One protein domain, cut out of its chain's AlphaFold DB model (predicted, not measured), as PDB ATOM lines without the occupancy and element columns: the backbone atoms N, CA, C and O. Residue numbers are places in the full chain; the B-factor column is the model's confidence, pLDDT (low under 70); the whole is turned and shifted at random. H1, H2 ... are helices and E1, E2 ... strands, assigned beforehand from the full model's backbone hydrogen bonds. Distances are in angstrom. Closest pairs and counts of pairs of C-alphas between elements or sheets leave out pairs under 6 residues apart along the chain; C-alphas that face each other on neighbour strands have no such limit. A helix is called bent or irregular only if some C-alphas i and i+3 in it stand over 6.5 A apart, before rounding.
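Overview. This is residues 68 to 145 of the 236 residues of the protein "LicD family protein" of Deltaproteobacteria bacterium ADurb.Bin002 (UniProt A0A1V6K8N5). A long helix, H3, and a shorter one, H4, meet near their ends as a wide V; the short helix H2 sits in the opening close to the middle of the model, and beyond it lie H1 and a small two-stranded sheet, E1 with E2. The unnamed stretch of residues 81 to 98 leads from H2 out to the far end of H3. The printed part has 78 residues, with four named helices and two named strands in the order E1, H1, H2, H3, H4, E2; the sheet is antiparallel, and the class is mostly helix. It is only just compact, close to loose, with a radius of gyration of the C-alphas of 13.4 A and spans of 36 by 28 by 17 A.

Arrangement. The strands E1, residues 68 to 70, and E2, residues 137 to 141, are antiparallel neighbours at 123 degrees, with N 69 and O 138 at 3.1 A and N 138 and O 69 at 2.8 A, both within hydrogen-bond range. In H1, residues 71 to 75, the C-alpha of Arg 71 is 5.8 A from that of Lys 137 in E2, the closest pair. H4, residues 122 to 132, is close to H1 but not clearly touching, the closest C-alphas being those of Gln 73 and Gly 132, 5.1 A apart. H2, residues 77 to 80, is close to H1 but not clearly touching, with the C-alphas of Gln 73 and Phe 80 closest at 6.6 A. H3, residues 99 to 119, touches H2 with residues 112 to 116 alone, the C-alphas of Phe 79 and Gln 112 being closest at 6.7 A. H3 and H4 touch only at the corner, Leu 119 and Gly 125 having the closest C-alphas at 4.6 A, and run opposite ways at a steep tilt of 57 degrees. H3 is apart from E1, E2 and H1. Every O i to N i+4 pair is within hydrogen-bond range in H1 and H4, 15 of 17 are in H3, and H2 is too short for such a pair.

Along the chain. E1 begins at C-alpha 68, (167.234, 164.982, 109.945). H3 measures 29.1 A from C-alpha 99, (184.836, 144.576, 89.006), to C-alpha 119, with a kink of 26 degrees near residue 113; it is irregular, but only just, C-alphas 114 and 117 being 6.6 A apart. H4 measures 14.8 A, and E2 13.1 A, ending at C-alpha 141, (173.233, 158.425, 109.314). E1, H1 and H2 measure 7.1 A, 6.1 A and 4.8 A.

Size, cuts and confidence. The two C-alphas farthest apart are those of Thr 96 and Pro 123, 38.5 A. The printed part has no cut. The link from H2 to H3, 18 residues, is long; the other links are tight. Mean pLDDT of the printed part is 93.6, and no printed residue is under 70.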
ATOM      1  N   TYR A  68     168.655 164.913 110.273       96.50
ATOM      2  CA  TYR A  68     167.234 164.982 109.945       96.50
ATOM      3  C   TYR A  68     167.020 165.769 108.652       96.50
ATOM      4  O   TYR A  68     166.966 167.004 108.634       96.50
ATOM      5  N   ILE A  69     166.931 165.041 107.543       95.69
ATOM      6  CA  ILE A  69     166.917 165.598 106.184       95.69
ATOM      7  C   ILE A  69     165.700 165.112 105.415       95.69
ATOM      8  O   ILE A  69     165.040 164.155 105.811       95.69
ATOM      9  N   THR A  70     165.385 165.741 104.285       97.19
ATOM     10  CA  THR A  70     164.282 165.240 103.461       97.19
ATOM     11  C   THR A  70     164.622 163.888 102.835       97.19
ATOM     12  O   THR A  70     165.772 163.610 102.474       97.19
ATOM     13  N   ARG A  71     163.600 163.065 102.583       95.62
ATOM     14  CA  ARG A  71     163.737 161.825 101.805       95.62
ATOM     15  C   ARG A  71     164.359 162.092 100.430       95.62
ATOM     16  O   ARG A  71     165.106 161.266  99.915       95.62
ATOM     17  N   ARG A  72     164.123 163.274  99.851       95.56
ATOM     18  CA  ARG A  72     164.754 163.711  98.600       95.56
ATOM     19  C   ARG A  72     166.262 163.912  98.748       95.56
ATOM     20  O   ARG A  72     167.010 163.409  97.915       95.56
ATOM     21  N   GLN A  73     166.710 164.610  99.790       95.56
ATOM     22  CA  GLN A  73     168.138 164.763 100.077       95.56
ATOM     23  C   GLN A  73     168.802 163.412 100.322       95.56
ATOM     24  O   GLN A  73     169.883 163.160  99.799       95.56
ATOM     25  N   HIS A  74     168.128 162.525 101.051       94.62
ATOM     26  CA  HIS A  74     168.595 161.167 101.295       94.62
ATOM     27  C   HIS A  74     168.770 160.361  99.992       94.62
ATOM     28  O   HIS A  74     169.845 159.816  99.743       94.62
ATOM     29  N   MET A  75     167.762 160.356  99.112       92.94
ATOM     30  CA  MET A  75     167.817 159.686  97.802       92.94
ATOM     31  C   MET A  75     168.967 160.200  96.924       92.94
ATOM     32  O   MET A  75     169.634 159.428  96.238       92.94
ATOM     33  N   TRP A  76     169.226 161.507  96.968       94.00
ATOM     34  CA  TRP A  76     170.262 162.176  96.175       94.00
ATOM     35  C   TRP A  76     171.543 162.448  96.978       94.00
ATOM     36  O   TRP A  76     172.344 163.305  96.595       94.00
ATOM     37  N   ARG A  77     171.775 161.715  98.078       92.88
ATOM     38  CA  ARG A  77     172.886 161.976  99.012       92.88
ATOM     39  C   ARG A  77     174.258 161.995  98.345       92.88
ATOM     40  O   ARG A  77     175.092 162.805  98.726       92.88
ATOM     41  N   LYS A  78     174.465 161.182  97.296       91.75
ATOM     42  CA  LYS A  78     175.711 161.152  96.500       91.75
ATOM     43  C   LYS A  78     176.052 162.500  95.845       91.75
ATOM     44  O   LYS A  78     177.198 162.716  95.474       91.75
ATOM     45  N   PHE A  79     175.083 163.396  95.684       95.00
ATOM     46  CA  PHE A  79     175.304 164.743  95.154       95.00
ATOM     47  C   PHE A  79     175.218 165.803  96.250       95.00
ATOM     48  O   PHE A  79     176.025 166.729  96.264       95.00
ATOM     49  N   PHE A  80     174.303 165.649  97.213       95.06
ATOM     50  CA  PHE A  80     174.222 166.557  98.363       95.06
ATOM     51  C   PHE A  80     175.483 166.530  99.240       95.06
ATOM     52  O   PHE A  80     175.785 167.526  99.887       95.06
ATOM     53  N   CYS A  81     176.263 165.449  99.227       93.88
ATOM     54  CA  CYS A  81     177.546 165.403  99.923       93.88
ATOM     55  C   CYS A  81     178.660 166.222  99.256       93.88
ATOM     56  O   CYS A  81     179.668 166.490  99.900       93.88
ATOM     57  N   LEU A  82     178.502 166.640  97.994       95.44
ATOM     58  CA  LEU A  82     179.519 167.406  97.257       95.44
ATOM     59  C   LEU A  82     179.494 168.908  97.564       95.44
ATOM     60  O   LEU A  82     180.431 169.614  97.198       95.44
ATOM     61  N   ILE A  83     178.423 169.389  98.194       94.38
ATOM     62  CA  ILE A  83     178.176 170.803  98.487       94.38
ATOM     63  C   ILE A  83     178.285 171.075  99.997       94.38
ATOM     64  O   ILE A  83     178.349 170.121 100.784       94.38
ATOM     65  N   PRO A  84     178.303 172.348 100.438       91.81
ATOM     66  CA  PRO A  84     178.314 172.672 101.859       91.81
ATOM     67  C   PRO A  84     177.140 172.036 102.629       91.81
ATOM     68  O   PRO A  84     176.035 171.952 102.086       91.81
ATOM     69  N   PRO A  85     177.353 171.617 103.892       90.19
ATOM     70  CA  PRO A  85     178.588 171.791 104.669       90.19
ATOM     71  C   PRO A  85     179.676 170.738 104.387       90.19
ATOM     72  O   PRO A  85     180.824 170.951 104.762       90.19
ATOM     73  N   TYR A  86     179.351 169.630 103.714       92.06
ATOM     74  CA  TYR A  86     180.238 168.462 103.637       92.06
ATOM     75  C   TYR A  86     181.393 168.616 102.646       92.06
ATOM     76  O   TYR A  86     182.521 168.252 102.962       92.06
ATOM     77  N   ASN A  87     181.124 169.142 101.445       93.56
ATOM     78  CA  ASN A  87     182.127 169.356 100.390       93.56
ATOM     79  C   ASN A  87     182.994 168.119 100.053       93.56
ATOM     80  O   ASN A  87     184.146 168.264  99.621       93.56
ATOM     81  N   LEU A  88     182.449 166.906 100.209       92.88
ATOM     82  CA  LEU A  88     183.183 165.655 100.021       92.88
ATOM     83  C   LEU A  88     183.750 165.536  98.602       92.88
ATOM     84  O   LEU A  88     183.249 166.115  97.628       92.88
ATOM     85  N   SER A  89     184.836 164.785  98.480       92.69
ATOM     86  CA  SER A  89     185.406 164.425  97.184       92.69
ATOM     87  C   SER A  89     184.545 163.370  96.477       92.69
ATOM     88  O   SER A  89     183.861 162.597  97.149       92.69
ATOM     89  N   PRO A  90     184.576 163.315  95.132       93.25
ATOM     90  CA  PRO A  90     183.992 162.205  94.383       93.25
ATOM     91  C   PRO A  90     184.458 160.842  94.921       93.25
ATOM     92  O   PRO A  90     185.640 160.646  95.210       93.25
ATOM     93  N   GLN A  91     183.520 159.909  95.052       89.62
ATOM     94  CA  GLN A  91     183.684 158.619  95.725       89.62
ATOM     95  C   GLN A  91     184.234 157.567  94.755       89.62
ATOM     96  O   GLN A  91     183.503 156.731  94.222       89.62
ATOM     97  N   TRP A  92     185.538 157.632  94.486       90.81
ATOM     98  CA  TRP A  92     186.210 156.672  93.609       90.81
ATOM     99  C   TRP A  92     186.275 155.266  94.230       90.81
ATOM    100  O   TRP A  92     186.476 155.136  95.438       90.81
ATOM    101  N   PRO A  93     186.135 154.196  93.423       89.06
ATOM    102  CA  PRO A  93     186.183 152.830  93.926       89.06
ATOM    103  C   PRO A  93     187.549 152.477  94.513       89.06
ATOM    104  O   PRO A  93     188.595 152.857  93.982       89.06
ATOM    105  N   LEU A  94     187.541 151.642  95.553       85.38
ATOM    106  CA  LEU A  94     188.770 151.073  96.097       85.38
ATOM    107  C   LEU A  94     189.328 149.979  95.174       85.38
ATOM    108  O   LEU A  94     188.595 149.218  94.533       85.38
ATOM    109  N   ARG A  95     190.661 149.861  95.138       84.19
ATOM    110  CA  ARG A  95     191.367 148.866  94.308       84.19
ATOM    111  C   ARG A  95     190.988 147.423  94.648       84.19
ATOM    112  O   ARG A  95     191.017 146.574  93.762       84.19
ATOM    113  N   THR A  96     190.607 147.160  95.891       83.19
ATOM    114  CA  THR A  96     190.265 145.831  96.415       83.19
ATOM    115  C   THR A  96     188.847 145.374  96.066       83.19
ATOM    116  O   THR A  96     188.523 144.208  96.256       83.19
ATOM    117  N   TRP A  97     187.990 146.252  95.533       84.44
ATOM    118  CA  TRP A  97     186.598 145.905  95.230       84.44
ATOM    119  C   TRP A  97     186.447 145.030  93.981       84.44
ATOM    120  O   TRP A  97     187.301 145.031  93.084       84.44
ATOM    121  N   SER A  98     185.321 144.313  93.895       90.25
ATOM    122  CA  SER A  98     184.978 143.521  92.710       90.25
ATOM    123  C   SER A  98     184.772 144.408  91.475       90.25
ATOM    124  O   SER A  98     184.463 145.596  91.584       90.25
ATOM    125  N   ILE A  99     184.937 143.836  90.278       92.25
ATOM    126  CA  ILE A  99     184.836 144.576  89.006       92.25
ATOM    127  C   ILE A  99     183.464 145.241  88.851       92.25
ATOM    128  O   ILE A  99     183.387 146.407  88.480       92.25
ATOM    129  N   GLN A 100     182.386 144.537  89.205       90.38
ATOM    130  CA  GLN A 100     181.024 145.081  89.157       90.38
ATOM    131  C   GLN A 100     180.882 146.330  90.043       90.38
ATOM    132  O   GLN A 100     180.398 147.364  89.582       90.38
ATOM    133  N   HIS A 101     181.383 146.273  91.282       85.94
ATOM    134  CA  HIS A 101     181.369 147.418  92.196       85.94
ATOM    135  C   HIS A 101     182.257 148.566  91.707       85.94
ATOM    136  O   HIS A 101     181.886 149.731  91.869       85.94
ATOM    137  N   LYS A 102     183.400 148.260  91.080       92.38
ATOM    138  CA  LYS A 102     184.279 149.262  90.459       92.38
ATOM    139  C   LYS A 102     183.588 149.991  89.315       92.38
ATOM    140  O   LYS A 102     183.634 151.215  89.290       92.38
ATOM    141  N   LEU A 103     182.928 149.268  88.410       92.50
ATOM    142  CA  LEU A 103     182.196 149.863  87.289       92.50
ATOM    143  C   LEU A 103     181.061 150.762  87.786       92.50
ATOM    144  O   LEU A 103     180.982 151.926  87.399       92.50
ATOM    145  N   TYR A 104     180.234 150.250  88.703       90.19
ATOM    146  CA  TYR A 104     179.129 151.010  89.283       90.19
ATOM    147  C   TYR A 104     179.617 152.274  90.007       90.19
ATOM    148  O   TYR A 104     179.143 153.378  89.735       90.19
ATOM    149  N   SER A 105     180.590 152.139  90.910       89.25
ATOM    150  CA  SER A 105     181.079 153.271  91.708       89.25
ATOM    151  C   SER A 105     181.882 154.257  90.862       89.25
ATOM    152  O   SER A 105     181.745 155.461  91.040       89.25
ATOM    153  N   GLY A 106     182.654 153.769  89.885       93.94
ATOM    154  CA  GLY A 106     183.394 154.597  88.934       93.94
ATOM    155  C   GLY A 106     182.478 155.471  88.079       93.94
ATOM    156  O   GLY A 106     182.747 156.660  87.930       93.94
ATOM    157  N   ALA A 107     181.354 154.933  87.593       93.44
ATOM    158  CA  ALA A 107     180.356 155.723  86.868       93.44
ATOM    159  C   ALA A 107     179.804 156.874  87.730       93.44
ATOM    160  O   ALA A 107     179.735 158.016  87.277       93.44
ATOM    161  N   PHE A 108     179.482 156.604  89.000       92.19
ATOM    162  CA  PHE A 108     179.058 157.650  89.934       92.19
ATOM    163  C   PHE A 108     180.165 158.662  90.235       92.19
ATOM    164  O   PHE A 108     179.881 159.856  90.265       92.19
ATOM    165  N   ALA A 109     181.412 158.227  90.410       94.88
ATOM    166  CA  ALA A 109     182.537 159.121  90.667       94.88
ATOM    167  C   ALA A 109     182.789 160.081  89.490       94.88
ATOM    168  O   ALA A 109     183.044 161.268  89.706       94.88
ATOM    169  N   ILE A 110     182.638 159.609  88.247       96.19
ATOM    170  CA  ILE A 110     182.693 160.456  87.046       96.19
ATOM    171  C   ILE A 110     181.568 161.498  87.078       96.19
ATOM    172  O   ILE A 110     181.839 162.693  86.942       96.19
ATOM    173  N   LEU A 111     180.324 161.078  87.338       96.44
ATOM    174  CA  LEU A 111     179.186 161.997  87.461       96.44
ATOM    175  C   LEU A 111     179.408 163.035  88.567       96.44
ATOM    176  O   LEU A 111     179.140 164.215  88.360       96.44
ATOM    177  N   GLN A 112     179.930 162.626  89.723       96.25
ATOM    178  CA  GLN A 112     180.259 163.527  90.827       96.25
ATOM    179  C   GLN A 112     181.381 164.503  90.456       96.25
ATOM    180  O   GLN A 112     181.317 165.669  90.833       96.25
ATOM    181  N   THR A 113     182.388 164.060  89.700       97.25
ATOM    182  CA  THR A 113     183.506 164.908  89.251       97.25
ATOM    183  C   THR A 113     183.021 166.021  88.324       97.25
ATOM    184  O   THR A 113     183.458 167.159  88.463       97.25
ATOM    185  N   ILE A 114     182.071 165.718  87.437       96.94
ATOM    186  CA  ILE A 114     181.434 166.708  86.556       96.94
ATOM    187  C   ILE A 114     180.461 167.595  87.348       96.94
ATOM    188  O   ILE A 114     180.441 168.813  87.180       96.94
ATOM    189  N   ALA A 115     179.660 167.003  88.239       96.56
ATOM    190  CA  ALA A 115     178.635 167.720  88.988       96.56
ATOM    191  C   ALA A 115     179.216 168.665  90.045       96.56
ATOM    192  O   ALA A 115     178.658 169.737  90.254       96.56
ATOM    193  N   LYS A 116     180.324 168.313  90.711       96.38
ATOM    194  CA  LYS A 116     180.912 169.113  91.797       96.38
ATOM    195  C   LYS A 116     181.194 170.570  91.399       96.38
ATOM    196  O   LYS A 116     180.706 171.446  92.109       96.38
ATOM    197  N   PRO A 117     181.917 170.890  90.306       96.81
ATOM    198  CA  PRO A 117     182.142 172.285  89.920       96.81
ATOM    199  C   PRO A 117     180.838 173.021  89.581       96.81
ATOM    200  O   PRO A 117     180.681 174.177  89.962       96.81
ATOM    201  N   ILE A 118     179.876 172.342  88.945       97.12
ATOM    202  CA  ILE A 118     178.567 172.910  88.585       97.12
ATOM    203  C   ILE A 118     177.747 173.232  89.844       97.12
ATOM    204  O   ILE A 118     177.230 174.335  89.996       97.12
ATOM    205  N   LEU A 119     177.654 172.287  90.779       96.31
ATOM    206  CA  LEU A 119     176.917 172.439  92.035       96.31
ATOM    207  C   LEU A 119     177.585 173.435  92.994       96.31
ATOM    208  O   LEU A 119     176.893 174.058  93.797       96.31
ATOM    209  N   SER A 120     178.902 173.627  92.890       94.44
ATOM    210  CA  SER A 120     179.638 174.662  93.628       94.44
ATOM    211  C   SER A 120     179.318 176.085  93.155       94.44
ATOM    212  O   SER A 120     179.575 177.046  93.883       94.44
ATOM    213  N   MET A 121     178.723 176.261  91.967       96.00
ATOM    214  CA  MET A 121     178.221 177.567  91.539       96.00
ATOM    215  C   MET A 121     177.036 177.967  92.424       96.00
ATOM    216  O   MET A 121     175.971 177.359  92.342       96.00
ATOM    217  N   LYS A 122     177.192 179.027  93.233       94.88
ATOM    218  CA  LYS A 122     176.184 179.506  94.205       94.88
ATOM    219  C   LYS A 122     174.726 179.463  93.714       94.88
ATOM    220  O   LYS A 122     173.909 178.888  94.431       94.88
ATOM    221  N   PRO A 123     174.350 180.015  92.539       97.00
ATOM    222  CA  PRO A 123     172.953 179.972  92.100       97.00
ATOM    223  C   PRO A 123     172.444 178.541  91.875       97.00
ATOM    224  O   PRO A 123     171.339 178.211  92.303       97.00
ATOM    225  N   ILE A 124     173.261 177.679  91.264       96.81
ATOM    226  CA  ILE A 124     172.909 176.284  90.976       96.81
ATOM    227  C   ILE A 124     172.861 175.475  92.273       96.81
ATOM    228  O   ILE A 124     171.865 174.805  92.539       96.81
ATOM    229  N   GLY A 125     173.888 175.590  93.116       96.12
ATOM    230  CA  GLY A 125     173.945 174.940  94.421       96.12
ATOM    231  C   GLY A 125     172.767 175.326  95.314       96.12
ATOM    232  O   GLY A 125     172.123 174.453  95.892       96.12
ATOM    233  N   HIS A 126     172.406 176.612  95.375       96.00
ATOM    234  CA  HIS A 126     171.240 177.074  96.134       96.00
ATOM    235  C   HIS A 126     169.919 176.559  95.553       96.00
ATOM    236  O   HIS A 126     169.034 176.167  96.315       96.00
ATOM    237  N   ALA A 127     169.763 176.539  94.227       97.19
ATOM    238  CA  ALA A 127     168.578 175.967  93.590       97.19
ATOM    239  C   ALA A 127     168.454 174.464  93.893       97.19
ATOM    240  O   ALA A 127     167.375 174.002  94.270       97.19
ATOM    241  N   PHE A 128     169.563 173.723  93.818       97.19
ATOM    242  CA  PHE A 128     169.626 172.300  94.143       97.19
ATOM    243  C   PHE A 128     169.306 172.030  95.620       97.19
ATOM    244  O   PHE A 128     168.492 171.158  95.916       97.19
ATOM    245  N   GLN A 129     169.843 172.829  96.549       95.69
ATOM    246  CA  GLN A 129     169.494 172.769  97.976       95.69
ATOM    247  C   GLN A 129     168.017 173.066  98.227       95.69
ATOM    248  O   GLN A 129     167.340 172.289  98.896       95.69
ATOM    249  N   ARG A 130     167.477 174.146  97.651       96.25
ATOM    250  CA  ARG A 130     166.052 174.502  97.779       96.25
ATOM    251  C   ARG A 130     165.139 173.417  97.234       96.25
ATOM    252  O   ARG A 130     164.100 173.139  97.823       96.25
ATOM    253  N   TRP A 131     165.513 172.812  96.112       96.94
ATOM    254  CA  TRP A 131     164.807 171.659  95.580       96.94
ATOM    255  C   TRP A 131     164.912 170.473  96.543       96.94
ATOM    256  O   TRP A 131     163.884 169.892  96.883       96.94
ATOM    257  N   GLY A 132     166.108 170.155  97.038       96.56
ATOM    258  CA  GLY A 132     166.361 169.100  98.021       96.56
ATOM    259  C   GLY A 132     165.513 169.225  99.278       96.56
ATOM    260  O   GLY A 132     164.903 168.251  99.696       96.56
ATOM    261  N   ASN A 133     165.389 170.431  99.825       96.00
ATOM    262  CA  ASN A 133     164.707 170.717 101.091       96.00
ATOM    263  C   ASN A 133     163.178 170.529 101.066       96.00
ATOM    264  O   ASN A 133     162.518 170.807 102.065       96.00
ATOM    265  N   LYS A 134     162.594 170.059  99.959       95.12
ATOM    266  CA  LYS A 134     161.158 169.768  99.858       95.12
ATOM    267  C   LYS A 134     160.858 168.288 100.100       95.12
ATOM    268  O   LYS A 134     161.537 167.416  99.555       95.12
ATOM    269  N   GLY A 135     159.754 168.035 100.797       94.62
ATOM    270  CA  GLY A 135     159.212 166.703 101.059       94.62
ATOM    271  C   GLY A 135     159.292 166.316 102.532       94.62
ATOM    272  O   GLY A 135     159.733 167.097 103.372       94.62
ATOM    273  N   GLU A 136     158.854 165.096 102.820       96.06
ATOM    274  CA  GLU A 136     158.926 164.493 104.148       96.06
ATOM    275  C   GLU A 136     160.379 164.375 104.630       96.06
ATOM    276  O   GLU A 136     161.283 164.080 103.837       96.06
ATOM    277  N   LYS A 137     160.594 164.603 105.929       97.50
ATOM    278  CA  LYS A 137     161.892 164.455 106.586       97.50
ATOM    279  C   LYS A 137     162.010 163.126 107.319       97.50
ATOM    280  O   LYS A 137     161.067 162.660 107.948       97.50
ATOM    281  N   VAL A 138     163.209 162.567 107.264       97.12
ATOM    282  CA  VAL A 138     163.594 161.284 107.842       97.12
ATOM    283  C   VAL A 138     164.946 161.423 108.531       97.12
ATOM    284  O   VAL A 138     165.786 162.238 108.137       97.12
ATOM    285  N   TRP A 139     165.164 160.609 109.554       96.94
ATOM    286  CA  TRP A 139     166.470 160.407 110.158       96.94
ATOM    287  C   TRP A 139     167.284 159.424 109.320       96.94
ATOM    288  O   TRP A 139     166.768 158.429 108.821       96.94
ATOM    289  N   THR A 140     168.568 159.707 109.150       95.56
ATOM    290  CA  THR A 140     169.542 158.834 108.476       95.56
ATOM    291  C   THR A 140     170.912 159.105 109.075       95.56
ATOM    292  O   THR A 140     171.155 160.203 109.577       95.56
ATOM    293  N   ASN A 141     171.839 158.156 108.966       94.31
ATOM    294  CA  ASN A 141     173.233 158.425 109.314       94.31
ATOM    295  C   ASN A 141     173.820 159.527 108.432       94.31
ATOM    296  O   ASN A 141     173.425 159.689 107.263       94.31
ATOM    297  N   ASP A 142     174.762 160.259 109.021       93.62
ATOM    298  CA  ASP A 142     175.431 161.392 108.400       93.62
ATOM    299  C   ASP A 142     176.116 161.014 107.073       93.62
ATOM    300  O   ASP A 142     176.389 159.848 106.776       93.62
ATOM    301  N   TYR A 143     176.364 161.996 106.212       88.75
ATOM    302  CA  TYR A 143     176.829 161.762 104.845       88.75
ATOM    303  C   TYR A 143     178.155 161.017 104.716       88.75
ATOM    304  O   TYR A 143     178.207 160.127 103.860       88.75
ATOM    305  N   PRO A 144     179.181 161.299 105.543       86.00
ATOM    306  CA  PRO A 144     180.427 160.536 105.533       86.00
ATOM    307  C   PRO A 144     180.245 159.043 105.851       86.00
ATOM    308  O   PRO A 144     181.148 158.250 105.592       86.00
ATOM    309  N   ILE A 145     179.098 158.643 106.408       86.81
ATOM    310  CA  ILE A 145     178.764 157.251 106.704       86.81
ATOM    311  C   ILE A 145     178.013 156.681 105.507       86.81
ATOM    312  O   ILE A 145     176.802 156.833 105.338       86.81
TER     313      ILE A 145